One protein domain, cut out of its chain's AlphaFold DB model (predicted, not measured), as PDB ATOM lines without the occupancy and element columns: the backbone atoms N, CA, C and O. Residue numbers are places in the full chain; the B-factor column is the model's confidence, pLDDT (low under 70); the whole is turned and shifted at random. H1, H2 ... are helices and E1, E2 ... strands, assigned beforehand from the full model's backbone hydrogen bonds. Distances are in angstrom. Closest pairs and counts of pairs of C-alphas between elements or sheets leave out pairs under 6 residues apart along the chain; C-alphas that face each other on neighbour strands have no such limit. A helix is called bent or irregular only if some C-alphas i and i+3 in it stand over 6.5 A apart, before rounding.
ATOM      1  N   THR A  78     280.406  73.478 -19.983       96.38
ATOM      2  CA  THR A  78     279.384  74.361 -20.567       96.38
ATOM      3  C   THR A  78     277.993  74.018 -20.045       96.38
ATOM      4  O   THR A  78     277.267  74.917 -19.628       96.38
ATOM      5  N   PHE A  79     277.634  72.733 -19.986       97.06
ATOM      6  CA  PHE A  79     276.353  72.298 -19.429       97.06
ATOM      7  C   PHE A  79     276.208  72.681 -17.949       97.06
ATOM      8  O   PHE A  79     275.194  73.254 -17.553       97.06
ATOM      9  N   ALA A  80     277.235  72.437 -17.128       96.25
ATOM     10  CA  ALA A  80     277.221  72.800 -15.711       96.25
ATOM     11  C   ALA A  80     277.107  74.319 -15.501       96.25
ATOM     12  O   ALA A  80     276.393  74.773 -14.601       96.25
ATOM     13  N   PHE A  81     277.784  75.109 -16.338       96.12
ATOM     14  CA  PHE A  81     277.662  76.562 -16.330       96.12
ATOM     15  C   PHE A  81     276.237  77.004 -16.684       96.12
ATOM     16  O   PHE A  81     275.642  77.762 -15.919       96.12
ATOM     17  N   SER A  82     275.659  76.479 -17.770       95.62
ATOM     18  CA  SER A  82     274.283  76.783 -18.182       95.62
ATOM     19  C   SER A  82     273.264  76.426 -17.098       95.62
ATOM     20  O   SER A  82     272.465  77.275 -16.714       95.62
ATOM     21  N   MET A  83     273.357  75.234 -16.499       95.69
ATOM     22  CA  MET A  83     272.475  74.828 -15.397       95.69
ATOM     23  C   MET A  83     272.600  75.745 -14.172       95.69
ATOM     24  O   MET A  83     271.605  76.067 -13.518       95.69
ATOM     25  N   ARG A  84     273.813  76.209 -13.844       95.75
ATOM     26  CA  ARG A  84     274.023  77.165 -12.743       95.75
ATOM     27  C   ARG A  84     273.389  78.526 -13.044       95.75
ATOM     28  O   ARG A  84     272.891  79.174 -12.126       95.75
ATOM     29  N   VAL A  85     273.416  78.972 -14.297       95.06
ATOM     30  CA  VAL A  85     272.742  80.209 -14.716       95.06
ATOM     31  C   VAL A  85     271.224  80.046 -14.622       95.06
ATOM     32  O   VAL A  85     270.577  80.860 -13.969       95.06
ATOM     33  N   GLU A  86     270.662  78.974 -15.182       94.88
ATOM     34  CA  GLU A  86     269.215  78.715 -15.161       94.88
ATOM     35  C   GLU A  86     268.659  78.596 -13.738       94.88
ATOM     36  O   GLU A  86     267.647  79.210 -13.409       94.88
ATOM     37  N   THR A  87     269.354  77.878 -12.854       94.38
ATOM     38  CA  THR A  87     268.944  77.740 -11.446       94.38
ATOM     39  C   THR A  87     268.972  79.069 -10.691       94.38
ATOM     40  O   THR A  87     268.062  79.348  -9.908       94.38
ATOM     41  N   ARG A  88     269.965  79.930 -10.948       93.75
ATOM     42  CA  ARG A  88     270.010  81.286 -10.373       93.75
ATOM     43  C   ARG A  88     268.890  82.170 -10.910       93.75
ATOM     44  O   ARG A  88     268.272  82.887 -10.129       93.75
ATOM     45  N   LEU A  89     268.601  82.106 -12.209       94.50
ATOM     46  CA  LEU A  89     267.495  82.852 -12.815       94.50
ATOM     47  C   LEU A  89     266.145  82.421 -12.234       94.50
ATOM     48  O   LEU A  89     265.355  83.278 -11.841       94.50
ATOM     49  N   ALA A  90     265.909  81.114 -12.108       94.12
ATOM     50  CA  ALA A  90     264.699  80.577 -11.493       94.12
ATOM     51  C   ALA A  90     264.563  81.019 -10.026       94.12
ATOM     52  O   ALA A  90     263.494  81.470  -9.614       94.12
ATOM     53  N   GLY A  91     265.653  80.963  -9.249       94.25
ATOM     54  CA  GLY A  91     265.676  81.444  -7.865       94.25
ATOM     55  C   GLY A  91     265.365  82.938  -7.748       94.25
ATOM     56  O   GLY A  91     264.528  83.329  -6.936       94.25
ATOM     57  N   ASN A  92     265.973  83.767  -8.601       92.69
ATOM     58  CA  ASN A  92     265.729  85.210  -8.636       92.69
ATOM     59  C   ASN A  92     264.283  85.544  -9.022       92.69
ATOM     60  O   ASN A  92     263.697  86.455  -8.441       92.69
ATOM     61  N   LEU A  93     263.695  84.805  -9.967       95.12
ATOM     62  CA  LEU A  93     262.300  84.991 -10.362       95.12
ATOM     63  C   LEU A  93     261.354  84.699  -9.191       95.12
ATOM     64  O   LEU A  93     260.507  85.527  -8.871       95.12
ATOM     65  N   VAL A  94     261.551  83.571  -8.501       95.50
ATOM     66  CA  VAL A  94     260.749  83.209  -7.320       95.50
ATOM     67  C   VAL A  94     260.909  84.242  -6.203       95.50
ATOM     68  O   VAL A  94     259.912  84.678  -5.628       95.50
ATOM     69  N   ALA A  95     262.142  84.658  -5.902       94.69
ATOM     70  CA  ALA A  95     262.408  85.670  -4.882       94.69
ATOM     71  C   ALA A  95     261.741  87.011  -5.229       94.69
ATOM     72  O   ALA A  95     261.130  87.642  -4.367       94.69
ATOM     73  N   ARG A  96     261.788  87.425  -6.500       94.06
ATOM     74  CA  ARG A  96     261.134  88.651  -6.962       94.06
ATOM     75  C   ARG A  96     259.616  88.573  -6.812       94.06
ATOM     76  O   ARG A  96     259.038  89.487  -6.236       94.06
ATOM     77  N   THR A  97     258.981  87.491  -7.257       95.19
ATOM     78  CA  THR A  97     257.524  87.312  -7.125       95.19
ATOM     79  C   THR A  97     257.084  87.305  -5.662       95.19
ATOM     80  O   THR A  97     256.074  87.910  -5.312       95.19
ATOM     81  N   LYS A  98     257.866  86.680  -4.775       96.19
ATOM     82  CA  LYS A  98     257.620  86.738  -3.329       96.19
ATOM     83  C   LYS A  98     257.724  88.168  -2.788       96.19
ATOM     84  O   LYS A  98     256.828  88.601  -2.074       96.19
ATOM     85  N   ALA A  99     258.768  88.917  -3.147       95.69
ATOM     86  CA  ALA A  99     258.915  90.313  -2.727       95.69
ATOM     87  C   ALA A  99     257.779  91.209  -3.262       95.69
ATOM     88  O   ALA A  99     257.307  92.089  -2.547       95.69
ATOM     89  N   GLU A 100     257.309  90.967  -4.490       95.06
ATOM     90  CA  GLU A 100     256.140  91.637  -5.079       95.06
ATOM     91  C   GLU A 100     254.860  91.349  -4.286       95.06
ATOM     92  O   GLU A 100     254.150  92.286  -3.930       95.06
ATOM     93  N   ALA A 101     254.614  90.088  -3.924       95.88
ATOM     94  CA  ALA A 101     253.466  89.710  -3.101       95.88
ATOM     95  C   ALA A 101     253.513  90.345  -1.697       95.88
ATOM     96  O   ALA A 101     252.483  90.767  -1.175       95.88
ATOM     97  N   ILE A 102     254.703  90.461  -1.092       97.25
ATOM     98  CA  ILE A 102     254.883  91.169   0.187       97.25
ATOM     99  C   ILE A 102     254.575  92.666   0.026       97.25
ATOM    100  O   ILE A 102     253.901  93.247   0.877       97.25
ATOM    101  N   ALA A 103     255.037  93.298  -1.057       96.19
ATOM    102  CA  ALA A 103     254.748  94.704  -1.335       96.19
ATOM    103  C   ALA A 103     253.239  94.943  -1.534       96.19
ATOM    104  O   ALA A 103     252.680  95.864  -0.946       96.19
ATOM    105  N   GLU A 104     252.557  94.088  -2.295       96.19
ATOM    106  CA  GLU A 104     251.104  94.154  -2.488       96.19
ATOM    107  C   GLU A 104     250.332  93.939  -1.176       96.19
ATOM    108  O   GLU A 104     249.415  94.700  -0.857       96.19
ATOM    109  N   ALA A 105     250.760  92.982  -0.344       96.94
ATOM    110  CA  ALA A 105     250.225  92.820   1.006       96.94
ATOM    111  C   ALA A 105     250.413  94.092   1.852       96.94
ATOM    112  O   ALA A 105     249.518  94.467   2.612       96.94
ATOM    113  N   GLY A 106     251.537  94.796   1.681       96.62
ATOM    114  CA  GLY A 106     251.791  96.089   2.312       96.62
ATOM    115  C   GLY A 106     250.830  97.192   1.864       96.62
ATOM    116  O   GLY A 106     250.358  97.951   2.711       96.62
ATOM    117  N   ILE A 107     250.455  97.237   0.579       96.81
ATOM    118  CA  ILE A 107     249.415  98.158   0.088       96.81
ATOM    119  C   ILE A 107     248.094  97.895   0.814       96.81
ATOM    120  O   ILE A 107     247.502  98.810   1.387       96.81
ATOM    121  N   HIS A 108     247.653  96.636   0.857       95.69
ATOM    122  CA  HIS A 108     246.415  96.272   1.544       95.69
ATOM    123  C   HIS A 108     246.477  96.534   3.050       95.69
ATOM    124  O   HIS A 108     245.497  97.005   3.629       95.69
ATOM    125  N   ARG A 109     247.628  96.302   3.691       95.81
ATOM    126  CA  ARG A 109     247.823  96.621   5.108       95.81
ATOM    127  C   ARG A 109     247.713  98.122   5.373       95.81
ATOM    128  O   ARG A 109     247.058  98.501   6.342       95.81
ATOM    129  N   GLY A 110     248.297  98.952   4.508       95.25
ATOM    130  CA  GLY A 110     248.170 100.406   4.568       95.25
ATOM    131  C   GLY A 110     246.725 100.879   4.388       95.25
ATOM    132  O   GLY A 110     246.245 101.695   5.168       95.25
ATOM    133  N   ILE A 111     245.988 100.302   3.431       94.56
ATOM    134  CA  ILE A 111     244.554 100.587   3.240       94.56
ATOM    135  C   ILE A 111     243.756 100.228   4.499       94.56
ATOM    136  O   ILE A 111     242.949 101.030   4.960       94.56
ATOM    137  N   LEU A 112     243.997  99.055   5.095       92.62
ATOM    138  CA  LEU A 112     243.333  98.656   6.341       92.62
ATOM    139  C   LEU A 112     243.622  99.628   7.490       92.62
ATOM    140  O   LEU A 112     242.721  99.913   8.269       92.62
ATOM    141  N   ALA A 113     244.846 100.157   7.584       92.19
ATOM    142  CA  ALA A 113     245.196 101.161   8.588       92.19
ATOM    143  C   ALA A 113     244.433 102.482   8.387       92.19
ATOM    144  O   ALA A 113     244.080 103.135   9.364       92.19
ATOM    145  N   LEU A 114     244.129 102.858   7.140       91.38
ATOM    146  CA  LEU A 114     243.325 104.045   6.833       91.38
ATOM    147  C   LEU A 114     241.822 103.851   7.087       91.38
ATOM    148  O   LEU A 114     241.114 104.830   7.310       91.38
ATOM    149  N   LEU A 115     241.335 102.607   7.030       89.31
ATOM    150  CA  LEU A 115     239.941 102.250   7.320       89.31
ATOM    151  C   LEU A 115     239.679 101.983   8.807       89.31
ATOM    152  O   LEU A 115     238.521 101.916   9.214       89.31
ATOM    153  N   ALA A 116     240.733 101.784   9.601       82.69
ATOM    154  CA  ALA A 116     240.615 101.543  11.031       82.69
ATOM    155  C   ALA A 116     240.067 102.783  11.758       82.69
ATOM    156  O   ALA A 116     240.403 103.921  11.427       82.69
ATOM    157  N   ASP A 117     239.218 102.552  12.761       64.12
ATOM    158  CA  ASP A 117     238.627 103.618  13.571       64.12
ATOM    159  C   ASP A 117     239.676 104.275  14.493       64.12
ATOM    160  O   ASP A 117     240.673 103.656  14.875       64.12
ATOM    161  N   ALA A 118     239.425 105.523  14.895       57.28
ATOM    162  CA  ALA A 118     240.309 106.378  15.688       57.28
ATOM    163  C   ALA A 118     240.677 105.816  17.077       57.28
ATOM    164  O   ALA A 118     241.569 106.349  17.731       57.28
ATOM    165  N   GLN A 119     240.006 104.754  17.532       51.66
ATOM    166  CA  GLN A 119     240.320 104.043  18.777       51.66
ATOM    167  C   GLN A 119     241.550 103.128  18.682       51.66
ATOM    168  O   GLN A 119     242.071 102.712  19.715       51.66
ATOM    169  N   GLN A 120     242.024 102.802  17.477       54.88
ATOM    170  CA  GLN A 120     243.277 102.071  17.268       54.88
ATOM    171  C   GLN A 120     244.399 103.066  16.961       54.88
ATOM    172  O   GLN A 120     244.143 104.081  16.316       54.88
ATOM    173  N   ALA A 121     245.629 102.781  17.414       59.84
ATOM    174  CA  ALA A 121     246.808 103.619  17.176       59.84
ATOM    175  C   ALA A 121     246.901 104.011  15.690       59.84
ATOM    176  O   ALA A 121     247.220 103.191  14.821       59.84
ATOM    177  N   ARG A 122     246.516 105.256  15.394       78.12
ATOM    178  CA  ARG A 122     246.244 105.703  14.033       78.12
ATOM    179  C   ARG A 122     247.562 105.983  13.337       78.12
ATOM    180  O   ARG A 122     248.335 106.826  13.780       78.12
ATOM    181  N   TRP A 123     247.798 105.304  12.219       89.12
ATOM    182  CA  TRP A 123     248.947 105.619  11.383       89.12
ATOM    183  C   TRP A 123     248.819 107.049  10.855       89.12
ATOM    184  O   TRP A 123     247.773 107.461  10.345       89.12
ATOM    185  N   ILE A 124     249.897 107.805  10.997       91.62
ATOM    186  CA  ILE A 124     250.033 109.170  10.516       91.62
ATOM    187  C   ILE A 124     250.314 109.096   9.017       91.62
ATOM    188  O   ILE A 124     251.028 108.218   8.532       91.62
ATOM    189  N   THR A 125     249.691 110.004   8.272       93.94
ATOM    190  CA  THR A 125     249.675 109.981   6.802       93.94
ATOM    191  C   THR A 125     250.575 111.064   6.205       93.94
ATOM    192  O   THR A 125     250.231 111.701   5.216       93.94
ATOM    193  N   ASP A 126     251.724 111.302   6.832       92.81
ATOM    194  CA  ASP A 126     252.732 112.295   6.435       92.81
ATOM    195  C   ASP A 126     253.918 111.680   5.665       92.81
ATOM    196  O   ASP A 126     254.905 112.355   5.390       92.81
ATOM    197  N   GLY A 127     253.834 110.394   5.311       93.56
ATOM    198  CA  GLY A 127     254.876 109.668   4.586       93.56
ATOM    199  C   GLY A 127     255.920 108.976   5.460       93.56
ATOM    200  O   GLY A 127     256.828 108.343   4.908       93.56
ATOM    201  N   ARG A 128     255.799 109.024   6.794       93.25
ATOM    202  CA  ARG A 128     256.706 108.282   7.684       93.25
ATOM    203  C   ARG A 128     256.652 106.762   7.432       93.25
ATOM    204  O   ARG A 128     255.595 106.234   7.072       93.25
ATOM    205  N   PRO A 129     257.782 106.042   7.577       94.31
ATOM    206  CA  PRO A 129     257.829 104.608   7.323       94.31
ATOM    207  C   PRO A 129     257.273 103.792   8.498       94.31
ATOM    208  O   PRO A 129     257.614 104.028   9.653       94.31
ATOM    209  N   TYR A 130     256.492 102.766   8.172       94.31
ATOM    210  CA  TYR A 130     256.017 101.723   9.077       94.31
ATOM    211  C   TYR A 130     256.610 100.380   8.651       94.31
ATOM    212  O   TYR A 130     256.330  99.906   7.550       94.31
ATOM    213  N   GLU A 131     257.431  99.767   9.501       95.38
ATOM    214  CA  GLU A 131     258.061  98.473   9.217       95.38
ATOM    215  C   GLU A 131     257.355  97.335   9.951       95.38
ATOM    216  O   GLU A 131     257.087  97.419  11.147       95.38
ATOM    217  N   LEU A 132     257.044  96.261   9.224       94.88
ATOM    218  CA  LEU A 132     256.345  95.089   9.744       94.88
ATOM    219  C   LEU A 132     256.996  93.808   9.213       94.88
ATOM    220  O   LEU A 132     257.369  93.729   8.042       94.88
ATOM    221  N   ALA A 133     257.078  92.775  10.050       96.00
ATOM    222  CA  ALA A 133     257.423  91.430   9.594       96.00
ATOM    223  C   ALA A 133     256.239  90.797   8.844       96.00
ATOM    224  O   ALA A 133     255.084  90.959   9.246       96.00
ATOM    225  N   PHE A 134     256.516  90.057   7.767       94.44
ATOM    226  CA  PHE A 134     255.490  89.348   7.006       94.44
ATOM    227  C   PHE A 134     256.037  88.072   6.362       94.44
ATOM    228  O   PHE A 134     256.840  88.111   5.426       94.44
ATOM    229  N   GLY A 135     255.570  86.923   6.854       91.44
ATOM    230  CA  GLY A 135     256.080  85.622   6.432       91.44
ATOM    231  C   GLY A 135     257.576  85.495   6.727       91.44
ATOM    232  O   GLY A 135     258.001  85.659   7.866       91.44
ATOM    233  N   GLU A 136     258.366  85.205   5.692       91.62
ATOM    234  CA  GLU A 136     259.831  85.106   5.774       91.62
ATOM    235  C   GLU A 136     260.559  86.439   5.523       91.62
ATOM    236  O   GLU A 136     261.782  86.478   5.614       91.62
ATOM    237  N   GLY A 137     259.838  87.510   5.181       95.75
ATOM    238  CA  GLY A 137     260.403  88.820   4.857       95.75
ATOM    239  C   GLY A 137     259.845  89.950   5.719       95.75
ATOM    240  O   GLY A 137     259.204  89.733   6.751       95.75
ATOM    241  N   SER A 138     260.081  91.178   5.277       97.00
ATOM    242  CA  SER A 138     259.550  92.395   5.884       97.00
ATOM    243  C   SER A 138     258.873  93.278   4.843       97.00
ATOM    244  O   SER A 138     259.159  93.210   3.645       97.00
ATOM    245  N   MET A 139     257.950  94.112   5.308       95.94
ATOM    246  CA  MET A 139     257.359  95.182   4.521       95.94
ATOM    247  C   MET A 139     257.622  96.531   5.183       95.94
ATOM    248  O   MET A 139     257.499  96.666   6.398       95.94
ATOM    249  N   ARG A 140     257.943  97.538   4.371       96.75
ATOM    250  CA  ARG A 140     257.978  98.950   4.762       96.75
ATOM    251  C   ARG A 140     256.848  99.672   4.045       96.75
ATOM    252  O   ARG A 140     256.813  99.657   2.818       96.75
ATOM    253  N   ILE A 141     255.949 100.298   4.793       96.56
ATOM    254  CA  ILE A 141     254.775 100.999   4.269       96.56
ATOM    255  C   ILE A 141     254.896 102.492   4.567       96.56
ATOM    256  O   ILE A 141     255.305 102.870   5.658       96.56
ATOM    257  N   ARG A 142     254.519 103.342   3.616       96.12
ATOM    258  CA  ARG A 142     254.331 104.782   3.812       96.12
ATOM    259  C   ARG A 142     252.914 105.151   3.410       96.12
ATOM    260  O   ARG A 142     252.433 104.725   2.360       96.12
ATOM    261  N   LEU A 143     252.259 105.945   4.246       95.81
ATOM    262  CA  LEU A 143     250.956 106.527   3.953       95.81
ATOM    263  C   LEU A 143     251.130 108.027   3.779       95.81
ATOM    264  O   LEU A 143     251.668 108.680   4.665       95.81
ATOM    265  N   VAL A 144     250.659 108.568   2.663       96.12
ATOM    266  CA  VAL A 144     250.747 109.994   2.351       96.12
ATOM    267  C   VAL A 144     249.353 110.515   2.041       96.12
ATOM    268  O   VAL A 144     248.669 110.002   1.162       96.12
ATOM    269  N   SER A 145     248.916 111.531   2.769       96.44
ATOM    270  CA  SER A 145     247.720 112.303   2.456       96.44
ATOM    271  C   SER A 145     247.992 113.186   1.240       96.44
ATOM    272  O   SER A 145     248.913 114.002   1.261       96.44
ATOM    273  N   GLU A 146     247.174 113.081   0.192       97.06
ATOM    274  CA  GLU A 146     247.311 113.963  -0.975       97.06
ATOM    275  C   GLU A 146     246.917 115.416  -0.655       97.06
ATOM    276  O   GLU A 146     247.383 116.330  -1.325       97.06
ATOM    277  N   ASN A 147     246.161 115.662   0.424       96.31
ATOM    278  CA  ASN A 147     245.939 117.019   0.942       96.31
ATOM    279  C   ASN A 147     247.195 117.608   1.611       96.31
ATOM    280  O   ASN A 147     247.246 118.807   1.850       96.31
ATOM    281  N   GLY A 148     248.209 116.799   1.932       96.50
ATOM    282  CA  GLY A 148     249.504 117.292   2.406       96.50
ATOM    283  C   GLY A 148     250.388 117.865   1.292       96.50
ATOM    284  O   GLY A 148     251.451 118.395   1.589       96.50
ATOM    285  N   LYS A 149     249.985 117.757   0.022       97.94
ATOM    286  CA  LYS A 149     250.746 118.209  -1.151       97.94
ATOM    287  C   LYS A 149     250.044 119.369  -1.848       97.94
ATOM    288  O   LYS A 149     248.834 119.533  -1.717       97.94
ATOM    289  N   VAL A 150     250.791 120.141  -2.636       98.50
ATOM    290  CA  VAL A 150     250.211 121.186  -3.492       98.50
ATOM    291  C   VAL A 150     249.535 120.530  -4.696       98.50
ATOM    292  O   VAL A 150     250.191 119.856  -5.490       98.50
ATOM    293  N   TRP A 249     242.418 117.770  -5.727       95.75
ATOM    294  CA  TRP A 249     241.690 118.959  -6.184       95.75
ATOM    295  C   TRP A 249     241.512 120.013  -5.080       95.75
ATOM    296  O   TRP A 249     240.619 120.861  -5.143       95.75
ATOM    297  N   ALA A 250     242.347 119.957  -4.039       95.75
ATOM    298  CA  ALA A 250     242.250 120.837  -2.891       95.75
ATOM    299  C   ALA A 250     242.973 122.166  -3.178       95.75
ATOM    300  O   ALA A 250     244.138 122.155  -3.576       95.75
ATOM    301  N   PRO A 251     242.332 123.326  -2.934       96.88
ATOM    302  CA  PRO A 251     242.994 124.624  -3.070       96.88
ATOM    303  C   PRO A 251     243.882 124.979  -1.868       96.88
ATOM    304  O   PRO A 251     244.619 125.962  -1.909       96.88
ATOM    305  N   GLN A 252     243.798 124.211  -0.781       97.81
ATOM    306  CA  GLN A 252     244.588 124.380   0.435       97.81
ATOM    307  C   GLN A 252     245.356 123.102   0.765       97.81
ATOM    308  O   GLN A 252     244.954 122.014   0.355       97.81
ATOM    309  N   VAL A 253     246.399 123.239   1.581       97.50
ATOM    310  CA  VAL A 253     247.182 122.112   2.106       97.50
ATOM    311  C   VAL A 253     246.847 121.841   3.571       97.50
ATOM    312  O   VAL A 253     246.549 122.761   4.336       97.50
ATOM    313  N   ASP A 254     246.888 120.576   3.976       96.50
ATOM    314  CA  ASP A 254     246.702 120.169   5.367       96.50
ATOM    315  C   ASP A 254     248.023 120.277   6.134       96.50
ATOM    316  O   ASP A 254     248.918 119.451   5.917       96.50
ATOM    317  N   PRO A 255     248.162 121.237   7.070       96.00
ATOM    318  CA  PRO A 255     249.408 121.419   7.803       96.00
ATOM    319  C   PRO A 255     249.748 120.231   8.711       96.00
ATOM    320  O   PRO A 255     250.903 120.053   9.098       96.00
ATOM    321  N   MET A 256     248.772 119.379   9.037       93.75
ATOM    322  CA  MET A 256     249.031 118.180   9.826       93.75
ATOM    323  C   MET A 256     249.822 117.140   9.030       93.75
ATOM    324  O   MET A 256     250.654 116.450   9.594       93.75
ATOM    325  N   THR A 257     249.633 117.050   7.716       94.62
ATOM    326  CA  THR A 257     250.320 116.039   6.891       94.62
ATOM    327  C   THR A 257     251.331 116.625   5.915       94.62
ATOM    328  O   THR A 257     252.104 115.876   5.328       94.62
ATOM    329  N   ALA A 258     251.329 117.945   5.719       96.75
ATOM    330  CA  ALA A 258     252.214 118.601   4.769       96.75
ATOM    331  C   ALA A 258     253.691 118.490   5.190       96.75
ATOM    332  O   ALA A 258     254.017 118.758   6.354       96.75
ATOM    333  N   PRO A 259     254.602 118.117   4.275       95.25
ATOM    334  CA  PRO A 259     256.033 118.164   4.536       95.25
ATOM    335  C   PRO A 259     256.530 119.614   4.585       95.25
ATOM    336  O   PRO A 259     255.847 120.547   4.150       95.25
ATOM    337  N   ARG A 260     257.756 119.801   5.080       95.62
ATOM    338  CA  ARG A 260     258.364 121.122   5.294       95.62
ATOM    339  C   ARG A 260     258.326 122.013   4.049       95.62
ATOM    340  O   ARG A 260     257.857 123.143   4.136       95.62
ATOM    341  N   ASN A 261     258.734 121.490   2.892       95.31
ATOM    342  CA  ASN A 261     258.743 122.242   1.629       95.31
ATOM    343  C   ASN A 261     257.347 122.731   1.205       95.31
ATOM    344  O   ASN A 261     257.217 123.820   0.655       95.31
ATOM    345  N   VAL A 262     256.288 121.974   1.515       97.69
ATOM    346  CA  VAL A 262     254.905 122.387   1.226       97.69
ATOM    347  C   VAL A 262     254.417 123.440   2.225       97.69
ATOM    348  O   VAL A 262     253.671 124.336   1.848       97.69
ATOM    349  N   LEU A 263     254.857 123.395   3.484       97.69
ATOM    350  CA  LEU A 263     254.544 124.452   4.453       97.69
ATOM    351  C   LEU A 263     255.259 125.768   4.125       97.69
ATOM    352  O   LEU A 263     254.644 126.826   4.216       97.69
ATOM    353  N   LEU A 264     256.515 125.708   3.674       97.19
ATOM    354  CA  LEU A 264     257.260 126.876   3.180       97.19
ATOM    355  C   LEU A 264     256.643 127.482   1.911       97.19
ATOM    356  O   LEU A 264     256.832 128.667   1.628       97.19
ATOM    357  N   ALA A 265     255.867 126.692   1.163       96.88
ATOM    358  CA  ALA A 265     255.118 127.189   0.020       96.88
ATOM    359  C   ALA A 265     254.006 128.169   0.416       96.88
ATOM    360  O   ALA A 265     253.543 128.944  -0.417       96.88
ATOM    361  N   VAL A 266     253.550 128.141   1.668       97.88
ATOM    362  CA  VAL A 266     252.405 128.930   2.118       97.88
ATOM    363  C   VAL A 266     252.813 130.394   2.307       97.88
ATOM    364  O   VAL A 266     253.629 130.704   3.179       97.88
ATOM    365  N   PRO A 267     252.222 131.341   1.553       95.56
ATOM    366  CA  PRO A 267     252.526 132.755   1.726       95.56
ATOM    367  C   PRO A 267     252.262 133.235   3.157       95.56
ATOM    368  O   PRO A 267     251.184 133.007   3.705       95.56
ATOM    369  N   GLY A 268     253.242 133.935   3.729       93.06
ATOM    370  CA  GLY A 268     253.192 134.466   5.093       93.06
ATOM    371  C   GLY A 268     253.848 133.574   6.149       93.06
ATOM    372  O   GLY A 268     254.047 134.051   7.263       93.06
ATOM    373  N   LEU A 269     254.210 132.329   5.822       95.88
ATOM    374  CA  LEU A 269     254.999 131.474   6.709       95.88
ATOM    375  C   LEU A 269     256.480 131.557   6.337       95.88
ATOM    376  O   LEU A 269     256.839 131.412   5.171       95.88
ATOM    377  N   ASP A 270     257.330 131.792   7.333       94.50
ATOM    378  CA  ASP A 270     258.782 131.715   7.196       94.50
ATOM    379  C   ASP A 270     259.318 130.397   7.778       94.50
ATOM    380  O   ASP A 270     258.584 129.610   8.385       94.50
ATOM    381  N   SER A 271     260.614 130.143   7.593       95.25
ATOM    382  CA  SER A 271     261.244 128.918   8.084       95.25
ATOM    383  C   SER A 271     261.151 128.768   9.600       95.25
ATOM    384  O   SER A 271     260.933 127.661  10.075       95.25
ATOM    385  N   ALA A 272     261.255 129.858  10.366       95.44
ATOM    386  CA  ALA A 272     261.214 129.798  11.823       95.44
ATOM    387  C   ALA A 272     259.830 129.367  12.334       95.44
ATOM    388  O   ALA A 272     259.735 128.486  13.194       95.44
ATOM    389  N   LEU A 273     258.757 129.936  11.776       95.31
ATOM    390  CA  LEU A 273     257.379 129.559  12.090       95.31
ATOM    391  C   LEU A 273     257.088 128.110  11.684       95.31
ATOM    392  O   LEU A 273     256.480 127.367  12.458       95.31
ATOM    393  N   VAL A 274     257.537 127.700  10.492       96.31
ATOM    394  CA  VAL A 274     257.367 126.325   9.998       96.31
ATOM    395  C   VAL A 274     258.097 125.330  10.894       96.31
ATOM    396  O   VAL A 274     257.491 124.351  11.327       96.31
ATOM    397  N   ASP A 275     259.359 125.589  11.228       96.12
ATOM    398  CA  ASP A 275     260.178 124.684  12.035       96.12
ATOM    399  C   ASP A 275     259.622 124.560  13.464       96.12
ATOM    400  O   ASP A 275     259.522 123.454  14.004       96.12
ATOM    401  N   GLN A 276     259.158 125.667  14.058       95.12
ATOM    402  CA  GLN A 276     258.496 125.649  15.365       95.12
ATOM    403  C   GLN A 276     257.182 124.855  15.336       95.12
ATOM    404  O   GLN A 276     256.908 124.068  16.247       95.12
ATOM    405  N   PHE A 277     256.370 125.035  14.291       95.44
ATOM    406  CA  PHE A 277     255.136 124.276  14.121       95.44
ATOM    407  C   PHE A 277     255.412 122.777  13.933       95.44
ATOM    408  O   PHE A 277     254.763 121.958  14.585       95.44
ATOM    409  N   LEU A 278     256.385 122.408  13.094       95.19
ATOM    410  CA  LEU A 278     256.764 121.014  12.852       95.19
ATOM    411  C   LEU A 278     257.260 120.331  14.131       95.19
ATOM    412  O   LEU A 278     256.834 119.215  14.424       95.19
ATOM    413  N   ALA A 279     258.077 121.011  14.938       94.44
ATOM    414  CA  ALA A 279     258.523 120.486  16.228       94.44
ATOM    415  C   ALA A 279     257.341 120.209  17.178       94.44
ATOM    416  O   ALA A 279     257.265 119.141  17.790       94.44
ATOM    417  N   ALA A 280     256.380 121.136  17.266       93.25
ATOM    418  CA  ALA A 280     255.173 120.943  18.068       93.25
ATOM    419  C   ALA A 280     254.280 119.814  17.521       93.25
ATOM    420  O   ALA A 280     253.695 119.050  18.291       93.25
ATOM    421  N   ARG A 281     254.194 119.685  16.192       92.44
ATOM    422  CA  ARG A 281     253.451 118.622  15.509       92.44
ATOM    423  C   ARG A 281     254.032 117.241  15.808       92.44
ATOM    424  O   ARG A 281     253.276 116.344  16.168       92.44
ATOM    425  N   GLU A 282     255.351 117.078  15.730       91.25
ATOM    426  CA  GLU A 282     256.006 115.804  16.048       91.25
ATOM    427  C   GLU A 282     255.893 115.442  17.533       91.25
ATOM    428  O   GLU A 282     255.620 114.287  17.860       91.25
ATOM    429  N   ALA A 283     256.005 116.414  18.444       89.31
ATOM    430  CA  ALA A 283     255.775 116.176  19.871       89.31
ATOM    431  C   ALA A 283     254.333 115.705  20.155       89.31
ATOM    432  O   ALA A 283     254.102 114.810  20.978       89.31
ATOM    433  N   MET A 284     253.351 116.262  19.440       87.56
ATOM    434  CA  MET A 284     251.963 115.806  19.512       87.56
ATOM    435  C   MET A 284     251.812 114.369  18.986       87.56
ATOM    436  O   MET A 284     251.122 113.560  19.600       87.56
ATOM    437  N   TYR A 285     252.465 114.021  17.879       87.38
ATOM    438  CA  TYR A 285     252.427 112.655  17.355       87.38
ATOM    439  C   TYR A 285     253.080 111.635  18.288       87.38
ATOM    440  O   TYR A 285     252.499 110.582  18.540       87.38
ATOM    441  N   ALA A 286     254.238 111.964  18.862       85.50
ATOM    442  CA  ALA A 286     254.936 111.088  19.799       85.50
ATOM    443  C   ALA A 286     254.126 110.830  21.082       85.50
ATOM    444  O   ALA A 286     254.113 109.715  21.601       85.50
ATOM    445  N   SER A 287     253.422 111.844  21.590       81.94
ATOM    446  CA  SER A 287     252.572 111.694  22.779       81.94
ATOM    447  C   SER A 287     251.320 110.851  22.519       81.94
ATOM    448  O   SER A 287     250.953 110.048  23.379       81.94
ATOM    449  N   GLN A 288     250.716 110.961  21.328       77.50
ATOM    450  CA  GLN A 288     249.608 110.090  20.910       77.50
ATOM    451  C   GLN A 288     250.028 108.617  20.839       77.50
ATOM    452  O   GLN A 288     249.297 107.757  21.325       77.50
ATOM    453  N   ASP A 289     251.203 108.331  20.276       76.69
ATOM    454  CA  ASP A 289     251.719 106.961  20.155       76.69
ATOM    455  C   ASP A 289     252.059 106.345  21.526       76.69
ATOM    456  O   ASP A 289     251.806 105.168  21.776       76.69
ATOM    457  N   ALA A 290     252.544 107.163  22.467       76.50
ATOM    458  CA  ALA A 290     252.844 106.736  23.834       76.50
ATOM    459  C   ALA A 290     251.598 106.531  24.724       76.50
ATOM    460  O   ALA A 290     251.735 106.091  25.867       76.50
ATOM    461  N   GLY A 291     250.393 106.871  24.246       68.56
ATOM    462  CA  GLY A 291     249.161 106.803  25.041       68.56
ATOM    463  C   GLY A 291     249.150 107.755  26.246       68.56
ATOM    464  O   GLY A 291     248.421 107.521  27.210       68.56
ATOM    465  N   ILE A 292     249.974 108.807  26.212       67.19
ATOM    466  CA  ILE A 292     250.078 109.818  27.267       67.19
ATOM    467  C   ILE A 292     249.127 110.967  26.913       67.19
ATOM    468  O   ILE A 292     249.141 111.452  25.781       67.19
ATOM    469  N   GLU A 293     248.321 111.441  27.872       56.56
ATOM    470  CA  GLU A 293     247.582 112.703  27.721       56.56
ATOM    471  C   GLU A 293     248.587 113.838  27.483       56.56
ATOM    472  O   GLU A 293     249.294 114.277  28.389       56.56
ATOM    473  N   ALA A 294     248.700 114.272  26.231       51.09
ATOM    474  CA  ALA A 294     249.653 115.287  25.821       51.09
ATOM    475  C   ALA A 294     249.276 116.657  26.410       51.09
ATOM    476  O   ALA A 294     248.202 117.175  26.086       51.09
ATOM    477  N   PRO A 295     250.145 117.337  27.177       52.12
ATOM    478  CA  PRO A 295     250.026 118.773  27.318       52.12
ATOM    479  C   PRO A 295     250.667 119.414  26.087       52.12
ATOM    480  O   PRO A 295     251.887 119.390  25.954       52.12
ATOM    481  N   SER A 296     249.850 119.954  25.178       55.62
ATOM    482  CA  SER A 296     250.084 121.187  24.396       55.62
ATOM    483  C   SER A 296     249.076 121.259  23.254       55.62
ATOM    484  O   SER A 296     249.083 120.447  22.332       55.62
ATOM    485  N   ARG A 297     248.216 122.275  23.285       68.56
ATOM    486  CA  ARG A 297     247.466 122.725  22.110       68.56
ATOM    487  C   ARG A 297     248.479 122.951  20.976       68.56
ATOM    488  O   ARG A 297     249.434 123.694  21.184       68.56
ATOM    489  N   LEU A 298     248.294 122.309  19.815       79.44
ATOM    490  CA  LEU A 298     249.073 122.635  18.612       79.44
ATOM    491  C   LEU A 298     249.071 124.161  18.444       79.44
ATOM    492  O   LEU A 298     247.972 124.729  18.473       79.44
ATOM    493  N   PRO A 299     250.232 124.810  18.262       81.69
ATOM    494  CA  PRO A 299     250.324 126.260  18.142       81.69
ATOM    495  C   PRO A 299     249.867 126.691  16.741       81.69
ATOM    496  O   PRO A 299     250.638 127.190  15.925       81.69
ATOM    497  N   VAL A 300     248.595 126.436  16.429       82.19
ATOM    498  CA  VAL A 300     247.964 126.758  15.142       82.19
ATOM    499  C   VAL A 300     247.977 128.260  14.878       82.19
ATOM    500  O   VAL A 300     247.897 128.677  13.727       82.19
ATOM    501  N   GLU A 301     248.134 129.070  15.926       87.94
ATOM    502  CA  GLU A 301     248.302 130.512  15.835       87.94
ATOM    503  C   GLU A 301     249.569 130.893  15.043       87.94
ATOM    504  O   GLU A 301     249.544 131.902  14.338       87.94
ATOM    505  N   LEU A 302     250.625 130.065  15.059       90.56
ATOM    506  CA  LEU A 302     251.835 130.263  14.240       90.56
ATOM    507  C   LEU A 302     251.539 130.216  12.739       90.56
ATOM    508  O   LEU A 302     252.249 130.819  11.941       90.56
ATOM    509  N   LEU A 303     250.468 129.520  12.353       92.62
ATOM    510  CA  LEU A 303     250.056 129.363  10.964       92.62
ATOM    511  C   LEU A 303     249.076 130.451  10.500       92.62
ATOM    512  O   LEU A 303     248.701 130.482   9.327       92.62
ATOM    513  N   SER A 304     248.665 131.358  11.395       93.81
ATOM    514  CA  SER A 304     247.680 132.410  11.102       93.81
ATOM    515  C   SER A 304     248.014 133.264   9.872       93.81
ATOM    516  O   SER A 304     247.091 133.524   9.096       93.81
ATOM    517  N   PRO A 305     249.280 133.669   9.620       95.44
ATOM    518  CA  PRO A 305     249.618 134.450   8.425       95.44
ATOM    519  C   PRO A 305     249.256 133.743   7.109       95.44
ATOM    520  O   PRO A 305     248.881 134.391   6.135       95.44
ATOM    521  N   GLY A 306     249.328 132.408   7.101       94.94
ATOM    522  CA  GLY A 306     249.050 131.550   5.953       94.94
ATOM    523  C   GLY A 306     247.657 130.925   5.941       94.94
ATOM    524  O   GLY A 306     247.357 130.144   5.040       94.94
ATOM    525  N   ALA A 307     246.789 131.249   6.909       94.88
ATOM    526  CA  ALA A 307     245.558 130.502   7.184       94.88
ATOM    527  C   ALA A 307     244.635 130.318   5.964       94.88
ATOM    528  O   ALA A 307     243.963 129.298   5.855       94.88
ATOM    529  N   ARG A 308     244.632 131.259   5.008       96.44
ATOM    530  CA  ARG A 308     243.816 131.169   3.780       96.44
ATOM    531  C   ARG A 308     244.207 130.020   2.836       96.44
ATOM    532  O   ARG A 308     243.405 129.641   1.986       96.44
ATOM    533  N   TYR A 309     245.418 129.487   2.973       97.56
ATOM    534  CA  TYR A 309     245.961 128.390   2.164       97.56
ATOM    535  C   TYR A 309     246.012 127.061   2.913       97.56
ATOM    536  O   TYR A 309     246.529 126.078   2.386       97.56
ATOM    537  N   LEU A 310     245.506 127.031   4.145       96.81
ATOM    538  CA  LEU A 310     245.600 125.885   5.034       96.81
ATOM    539  C   LEU A 310     244.209 125.338   5.327       96.81
ATOM    540  O   LEU A 310     243.270 126.091   5.582       96.81
ATOM    541  N   SER A 311     244.072 124.016   5.320       94.44
ATOM    542  CA  SER A 311     242.815 123.350   5.647       94.44
ATOM    543  C   SER A 311     243.068 122.042   6.371       94.44
ATOM    544  O   SER A 311     243.704 121.144   5.841       94.44
ATOM    545  N   ARG A 312     242.497 121.898   7.569       89.38
ATOM    546  CA  ARG A 312     242.545 120.649   8.349       89.38
ATOM    547  C   ARG A 312     241.422 119.676   7.970       89.38
ATOM    548  O   ARG A 312     241.041 118.821   8.769       89.38
ATOM    549  N   ALA A 313     240.819 119.852   6.793       85.94
ATOM    550  CA  ALA A 313     239.801 118.939   6.300       85.94
ATOM    551  C   ALA A 313     240.420 117.553   6.087       85.94
ATOM    552  O   ALA A 313     241.469 117.426   5.457       85.94
ATOM    553  N   ALA A 314     239.747 116.516   6.594       80.94
ATOM    554  CA  ALA A 314     240.201 115.144   6.424       80.94
ATOM    555  C   ALA A 314     240.400 114.830   4.936       80.94
ATOM    556  O   ALA A 314     239.497 115.054   4.120       80.94
ATOM    557  N   SER A 315     241.578 114.306   4.594       88.31
ATOM    558  CA  SER A 315     241.851 113.894   3.225       88.31
ATOM    559  C   SER A 315     240.907 112.777   2.793       88.31
ATOM    560  O   SER A 315     240.564 111.879   3.561       88.31
ATOM    561  N   LYS A 316     240.489 112.834   1.531       92.81
ATOM    562  CA  LYS A 316     239.742 111.755   0.880       92.81
ATOM    563  C   LYS A 316     240.625 110.925  -0.037       92.81
ATOM    564  O   LYS A 316     240.165 109.896  -0.517       92.81
ATOM    565  N   VAL A 317     241.857 111.359  -0.294       96.75
ATOM    566  CA  VAL A 317     242.772 110.696  -1.221       96.75
ATOM    567  C   VAL A 317     244.121 110.487  -0.550       96.75
ATOM    568  O   VAL A 317     244.687 111.397   0.060       96.75
ATOM    569  N   TYR A 318     244.629 109.266  -0.651       97.12
ATOM    570  CA  TYR A 318     245.869 108.854  -0.016       97.12
ATOM    571  C   TYR A 318     246.738 108.098  -1.012       97.12
ATOM    572  O   TYR A 318     246.240 107.271  -1.771       97.12
ATOM    573  N   THR A 319     248.042 108.326  -0.963       97.00
ATOM    574  CA  THR A 319     249.027 107.447  -1.581       97.00
ATOM    575  C   THR A 319     249.524 106.448  -0.545       97.00
ATOM    576  O   THR A 319     249.967 106.822   0.540       97.00
ATOM    577  N   VAL A 320     249.468 105.165  -0.890       96.88
ATOM    578  CA  VAL A 320     250.080 104.072  -0.136       96.88
ATOM    579  C   VAL A 320     251.280 103.588  -0.930       96.88
ATOM    580  O   VAL A 320     251.128 103.143  -2.067       96.88
ATOM    581  N   GLU A 321     252.467 103.662  -0.343       96.69
ATOM    582  CA  GLU A 321     253.671 103.036  -0.884       96.69
ATOM    583  C   GLU A 321     254.052 101.857  -0.004       96.69
ATOM    584  O   GLU A 321     254.058 101.965   1.220       96.69
ATOM    585  N   ALA A 322     254.392 100.732  -0.616       96.62
ATOM    586  CA  ALA A 322     254.833  99.550   0.098       96.62
ATOM    587  C   ALA A 322     256.057  98.945  -0.579       96.62
ATOM    588  O   ALA A 322     256.100  98.792  -1.799       96.62
ATOM    589  N   ARG A 323     257.049  98.572   0.226       96.06
ATOM    590  CA  ARG A 323     258.243  97.843  -0.197       96.06
ATOM    591  C   ARG A 323     258.280  96.506   0.521       96.06
ATOM    592  O   ARG A 323     258.304  96.496   1.744       96.06
ATOM    593  N   GLY A 324     258.323  95.413  -0.229       95.88
ATOM    594  CA  GLY A 324     258.596  94.079   0.292       95.88
ATOM    595  C   GLY A 324     260.077  93.739   0.164       95.88
ATOM    596  O   GLY A 324     260.682  93.996  -0.879       95.88
ATOM    597  N   GLU A 325     260.656  93.167   1.213       96.06
ATOM    598  CA  GLU A 325     262.056  92.756   1.272       96.06
ATOM    599  C   GLU A 325     262.181  91.333   1.826       96.06
ATOM    600  O   GLU A 325     261.596  90.986   2.851       96.06
ATOM    601  N   LEU A 326     262.944  90.494   1.125       96.31
ATOM    602  CA  LEU A 326     263.303  89.151   1.576       96.31
ATOM    603  C   LEU A 326     264.679  89.146   2.260       96.31
ATOM    604  O   LEU A 326     265.522  89.974   1.915       96.31
ATOM    605  N   PRO A 327     264.983  88.150   3.115       92.31
ATOM    606  CA  PRO A 327     266.284  88.034   3.787       92.31
ATOM    607  C   PRO A 327     267.483  87.990   2.828       92.31
ATOM    608  O   PRO A 327     268.579  88.409   3.180       92.31
ATOM    609  N   GLY A 328     267.279  87.510   1.596       87.25
ATOM    610  CA  GLY A 328     268.291  87.509   0.534       87.25
ATOM    611  C   GLY A 328     268.513  88.865  -0.153       87.25
ATOM    612  O   GLY A 328     269.146  88.902  -1.204       87.25
ATOM    613  N   GLY A 329     267.940  89.959   0.363       91.06
ATOM    614  CA  GLY A 329     268.070  91.320  -0.175       91.06
ATOM    615  C   GLY A 329     267.215  91.611  -1.413       91.06
ATOM    616  O   GLY A 329     267.238  92.725  -1.934       91.06
ATOM    617  N   THR A 330     266.440  90.634  -1.899       94.31
ATOM    618  CA  THR A 330     265.501  90.863  -3.005       94.31
ATOM    619  C   THR A 330     264.384  91.785  -2.539       94.31
ATOM    620  O   THR A 330     263.733  91.517  -1.530       94.31
ATOM    621  N   ARG A 331     264.170  92.869  -3.287       94.19
ATOM    622  CA  ARG A 331     263.228  93.937  -2.955       94.19
ATOM    623  C   ARG A 331     262.266  94.175  -4.107       94.19
ATOM    624  O   ARG A 331     262.655  94.088  -5.269       94.19
ATOM    625  N   SER A 332     261.033  94.527  -3.774       94.56
ATOM    626  CA  SER A 332     260.053  95.043  -4.726       94.56
ATOM    627  C   SER A 332     259.235  96.151  -4.080       94.56
ATOM    628  O   SER A 332     259.057  96.152  -2.863       94.56
ATOM    629  N   SER A 333     258.752  97.096  -4.879       94.88
ATOM    630  CA  SER A 333     257.918  98.202  -4.419       94.88
ATOM    631  C   SER A 333     256.629  98.301  -5.225       94.88
ATOM    632  O   SER A 333     256.562  97.909  -6.391       94.88
ATOM    633  N   ARG A 334     255.585  98.812  -4.577       95.44
ATOM    634  CA  ARG A 334     254.285  99.133  -5.164       95.44
ATOM    635  C   ARG A 334     253.814 100.469  -4.619       95.44
ATOM    636  O   ARG A 334     254.101 100.806  -3.469       95.44
ATOM    637  N   ARG A 335     253.077 101.212  -5.437       96.06
ATOM    638  CA  ARG A 335     252.368 102.420  -5.014       96.06
ATOM    639  C   ARG A 335     250.946 102.381  -5.540       96.06
ATOM    640  O   ARG A 335     250.728 102.093  -6.712       96.06
ATOM    641  N   ALA A 336     250.000 102.732  -4.684       97.00
ATOM    642  CA  ALA A 336     248.608 102.908  -5.055       97.00
ATOM    643  C   ALA A 336     248.107 104.261  -4.558       97.00
ATOM    644  O   ALA A 336     248.364 104.636  -3.417       97.00
ATOM    645  N   VAL A 337     247.364 104.970  -5.402       96.88
ATOM    646  CA  VAL A 337     246.584 106.138  -4.991       96.88
ATOM    647  C   VAL A 337     245.162 105.662  -4.769       96.88
ATOM    648  O   VAL A 337     244.545 105.100  -5.675       96.88
ATOM    649  N   ILE A 338     244.649 105.856  -3.563       97.19
ATOM    650  CA  ILE A 338     243.322 105.413  -3.157       97.19
ATOM    651  C   ILE A 338     242.445 106.609  -2.815       97.19
ATOM    652  O   ILE A 338     242.900 107.570  -2.199       97.19
ATOM    653  N   GLN A 339     241.171 106.522  -3.168       96.50
ATOM    654  CA  GLN A 339     240.148 107.485  -2.787       96.50
ATOM    655  C   GLN A 339     239.138 106.823  -1.852       96.50
ATOM    656  O   GLN A 339     238.538 105.805  -2.206       96.50
ATOM    657  N   MET A 340     238.928 107.423  -0.684       94.06
ATOM    658  CA  MET A 340     237.891 107.048   0.272       94.06
ATOM    659  C   MET A 340     236.530 107.517  -0.227       94.06
ATOM    660  O   MET A 340     236.347 108.685  -0.572       94.06
ATOM    661  N   THR A 341     235.565 106.604  -0.258       92.25
ATOM    662  CA  THR A 341     234.226 106.879  -0.806       92.25
ATOM    663  C   THR A 341     233.228 107.317   0.268       92.25
ATOM    664  O   THR A 341     232.240 107.972  -0.048       92.25
ATOM    665  N   GLY A 342     233.466 106.930   1.528       86.44
ATOM    666  CA  GLY A 342     232.488 107.039   2.615       86.44
ATOM    667  C   GLY A 342     231.362 105.992   2.572       86.44
ATOM    668  O   GLY A 342     230.504 106.002   3.449       86.44
ATOM    669  N   ASP A 343     231.355 105.080   1.593       90.25
ATOM    670  CA  ASP A 343     230.384 103.983   1.483       90.25
ATOM    671  C   ASP A 343     230.930 102.709   2.141       90.25
ATOM    672  O   ASP A 343     231.911 102.132   1.674       90.25
ATOM    673  N   ALA A 344     230.258 102.211   3.180       87.50
ATOM    674  CA  ALA A 344     230.655 100.994   3.890       87.50
ATOM    675  C   ALA A 344     230.761  99.741   2.992       87.50
ATOM    676  O   ALA A 344     231.527  98.832   3.305       87.50
ATOM    677  N   ARG A 345     230.018  99.667   1.877       92.25
ATOM    678  CA  ARG A 345     230.071  98.529   0.936       92.25
ATOM    679  C   ARG A 345     231.221  98.626  -0.059       92.25
ATOM    680  O   ARG A 345     231.637  97.609  -0.611       92.25
ATOM    681  N   LYS A 346     231.722  99.833  -0.301       93.31
ATOM    682  CA  LYS A 346     232.856 100.098  -1.187       93.31
ATOM    683  C   LYS A 346     233.721 101.191  -0.563       93.31
ATOM    684  O   LYS A 346     233.758 102.287  -1.113       93.31
ATOM    685  N   PRO A 347     234.407 100.926   0.562       92.25
ATOM    686  CA  PRO A 347     234.998 101.971   1.405       92.25
ATOM    687  C   PRO A 347     236.096 102.785   0.712       92.25
ATOM    688  O   PRO A 347     236.330 103.941   1.066       92.25
ATOM    689  N   TYR A 348     236.729 102.213  -0.313       95.31
ATOM    690  CA  TYR A 348     237.726 102.884  -1.133       95.31
ATOM    691  C   TYR A 348     237.625 102.476  -2.609       95.31
ATOM    692  O   TYR A 348     236.988 101.485  -2.979       95.31
ATOM    693  N   SER A 349     238.297 103.243  -3.460       96.25
ATOM    694  CA  SER A 349     238.607 102.888  -4.844       96.25
ATOM    695  C   SER A 349     240.074 103.189  -5.142       96.25
ATOM    696  O   SER A 349     240.636 104.112  -4.559       96.25
ATOM    697  N   ILE A 350     240.702 102.396  -6.012       96.31
ATOM    698  CA  ILE A 350     242.069 102.651  -6.480       96.31
ATOM    699  C   ILE A 350     241.968 103.566  -7.701       96.31
ATOM    700  O   ILE A 350     241.330 103.205  -8.688       96.31
ATOM    701  N   VAL A 351     242.571 104.748  -7.605       95.19
ATOM    702  CA  VAL A 351     242.592 105.778  -8.654       95.19
ATOM    703  C   VAL A 351     243.793 105.581  -9.578       95.19
ATOM    704  O   VAL A 351     243.673 105.741 -10.788       95.19
ATOM    705  N   ALA A 352     244.939 105.193  -9.016       94.31
ATOM    706  CA  ALA A 352     246.149 104.898  -9.772       94.31
ATOM    707  C   ALA A 352     246.936 103.758  -9.119       94.31
ATOM    708  O   ALA A 352     246.942 103.617  -7.894       94.31
ATOM    709  N   TRP A 353     247.618 102.966  -9.943       94.38
ATOM    710  CA  TRP A 353     248.468 101.857  -9.518       94.38
ATOM    711  C   TRP A 353     249.802 101.912 -10.257       94.38
ATOM    712  O   TRP A 353     249.831 102.068 -11.477       94.38
ATOM    713  N   PHE A 354     250.898 101.768  -9.517       91.94
ATOM    714  CA  PHE A 354     252.251 101.801 -10.049       91.94
ATOM    715  C   PHE A 354     253.018 100.558  -9.598       91.94
ATOM    716  O   PHE A 354     253.221 100.328  -8.400       91.94
ATOM    717  N   ASP A 355     253.489  99.786 -10.577       86.94
ATOM    718  CA  ASP A 355     254.298  98.585 -10.345       86.94
ATOM    719  C   ASP A 355     255.745  98.902  -9.951       86.94
ATOM    720  O   ASP A 355     256.470  98.027  -9.482       86.94
ATOM    721  N   SER A 356     256.169 100.153 -10.129       76.50
ATOM    722  CA  SER A 356     257.469 100.646  -9.703       76.50
ATOM    723  C   SER A 356     257.335 101.992  -8.999       76.50
ATOM    724  O   SER A 356     256.630 102.908  -9.426       76.50
ATOM    725  N   VAL A 357     258.037 102.099  -7.880       74.38
ATOM    726  CA  VAL A 357     258.151 103.312  -7.074       74.38
ATOM    727  C   VAL A 357     259.604 103.748  -7.203       74.38
ATOM    728  O   VAL A 357     260.468 103.004  -6.733       74.38
ATOM    729  N   PRO A 358     259.906 104.884  -7.858       63.22
ATOM    730  CA  PRO A 358     261.248 105.445  -7.783       63.22
ATOM    731  C   PRO A 358     261.569 105.700  -6.307       63.22
ATOM    732  O   PRO A 358     260.717 106.213  -5.577       63.22
ATOM    733  N   GLU A 359     262.757 105.301  -5.851       54.91
ATOM    734  CA  GLU A 359     263.228 105.652  -4.511       54.91
ATOM    735  C   GLU A 359     263.503 107.158  -4.485       54.91
ATOM    736  O   GLU A 359     264.598 107.608  -4.805       54.91
ATOM    737  N   TYR A 360     262.490 107.948  -4.133       48.72
ATOM    738  CA  TYR A 360     262.703 109.315  -3.681       48.72
ATOM    739  C   TYR A 360     262.999 109.229  -2.187       48.72
ATOM    740  O   TYR A 360     262.147 108.802  -1.402       48.72
ATOM    741  N   ASP A 361     264.225 109.554  -1.790       40.25
ATOM    742  CA  ASP A 361     264.604 109.565  -0.382       40.25
ATOM    743  C   ASP A 361     264.057 110.834   0.283       40.25
ATOM    744  O   ASP A 361     264.755 111.816   0.502       40.25
ATOM    745  N   ILE A 362     262.754 110.827   0.566       41.75
ATOM    746  CA  ILE A 362     262.040 111.916   1.255       41.75
ATOM    747  C   ILE A 362     262.445 112.041   2.737       41.75
ATOM    748  O   ILE A 362     261.914 112.885   3.448       41.75
ATOM    749  N   ALA A 363     263.347 111.184   3.231       29.48
ATOM    750  CA  ALA A 363     263.650 111.049   4.652       29.48
ATOM    751  C   ALA A 363     264.688 112.052   5.196       29.48
ATOM    752  O   ALA A 363     264.977 111.997   6.389       29.48
ATOM    753  N   THR A 364     265.245 112.955   4.375       31.64
ATOM    754  CA  THR A 364     266.407 113.762   4.811       31.64
ATOM    755  C   THR A 364     266.414 115.229   4.359       31.64
ATOM    756  O   THR A 364     267.497 115.777   4.151       31.64
ATOM    757  N   GLN A 365     265.256 115.885   4.204       32.16
ATOM    758  CA  GLN A 365     265.208 117.323   3.880       32.16
ATOM    759  C   GLN A 365     264.110 118.098   4.611       32.16
ATOM    760  O   GLN A 365     262.931 117.677   4.541       32.16
TER     761      GLN A 365
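Overview. This is residues 78 to 150 and 249 to 365 of the 365 residues of the protein "General secretion pathway protein GspK" of Xanthomonadales bacterium (UniProt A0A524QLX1). A strongly twisted sheet of five strands curls round the later part of one long helix, H1, whose first residues, 78 to 91, stick out as a straight arm. Beyond the end of the sheet where E2 ends and E3 begins sits a small head of three helices, H2, H3 and H4, with loops between them. The printed part has 190 residues with four named helices and five named strands, in the order H1 E1 E2 H2 H3 H4 E3 E4 E5; the sheet's order is E1 - E2 - E3 - E4 - E5, all antiparallel, and the class is mixed, helices and strands. The whole is loose, with a radius of gyration of the C-alphas of 20.3 A, and elongated, spanning 73 by 40 by 35 A.

Along the chain. H1, residues 78 to 115, begins at C-alpha 78 (279.384, 74.361, -20.567) and is 55.8 A long. E1, residues 126 to 134, is 23.1 A, and E2, residues 137 to 145, is 26.8 A. After the cut come H2, residues 260 to 264, H3, residues 271 to 289 and 26.8 A long, with C-alpha 271 at (261.244, 128.918, 8.084), and H4, residues 300 to 309. H4 is irregular: C-alphas 305 and 308 are 8.1 A apart. E3, residues 317 to 325, is 26.5 A, E4, residues 331 to 340, is 28.7 A, and E5, residues 348 to 354, ends at C-alpha 354 (252.251, 101.801, -10.049).

Arrangement. H1 is on the sheet with residues 95 to 115; its closest C-alphas to E3 are those of Ala 103 and Gly 324, 4.2 A. E1 and E2 form a hairpin, with N 130 and O 141 at 2.8 A. E2 and E3 are antiparallel at 163 degrees, with N 142 and O 321 at 2.8 A. E3, E4 and E5 form a meander, each strand the antiparallel neighbour of the one before, with N 320 and O 336 at 2.8 A and N 337 and O 352 at 2.9 A. H2, H3 and H4 are not on the sheet and are apart from H1. H3 touches H2 with residues 271 to 278 alone, closest at the C-alphas of Leu 263 and Val 274, 6.5 A. H3 touches H4 with residues 273 to 277 alone, closest at the C-alphas of Leu 273 and Leu 302, 6.0 A; they run opposite ways at a steep tilt of 68 degrees, only just short of about perpendicular. Every O i to N i+4 pair is within hydrogen-bond range in H1, H2 and H3; in H4 1 of 6 is, beside 5 of 7 O i to N i+3 pairs.

Size, cuts and confidence. The two C-alphas farthest apart, those of Thr 78 and Glu 301, are 73.8 A apart. Residues 78 to 91 stand free; the body without them spans 55 by 34 by 32 A. Residues 151 to 248 are not printed, and C-alphas 150 and 249 are 9.2 A apart across the cut. Of the links that are printed whole, none is long. The mean pLDDT of the printed part is 89.1; residues 117 to 121, 291 to 297 and 358 to 365 are under 70.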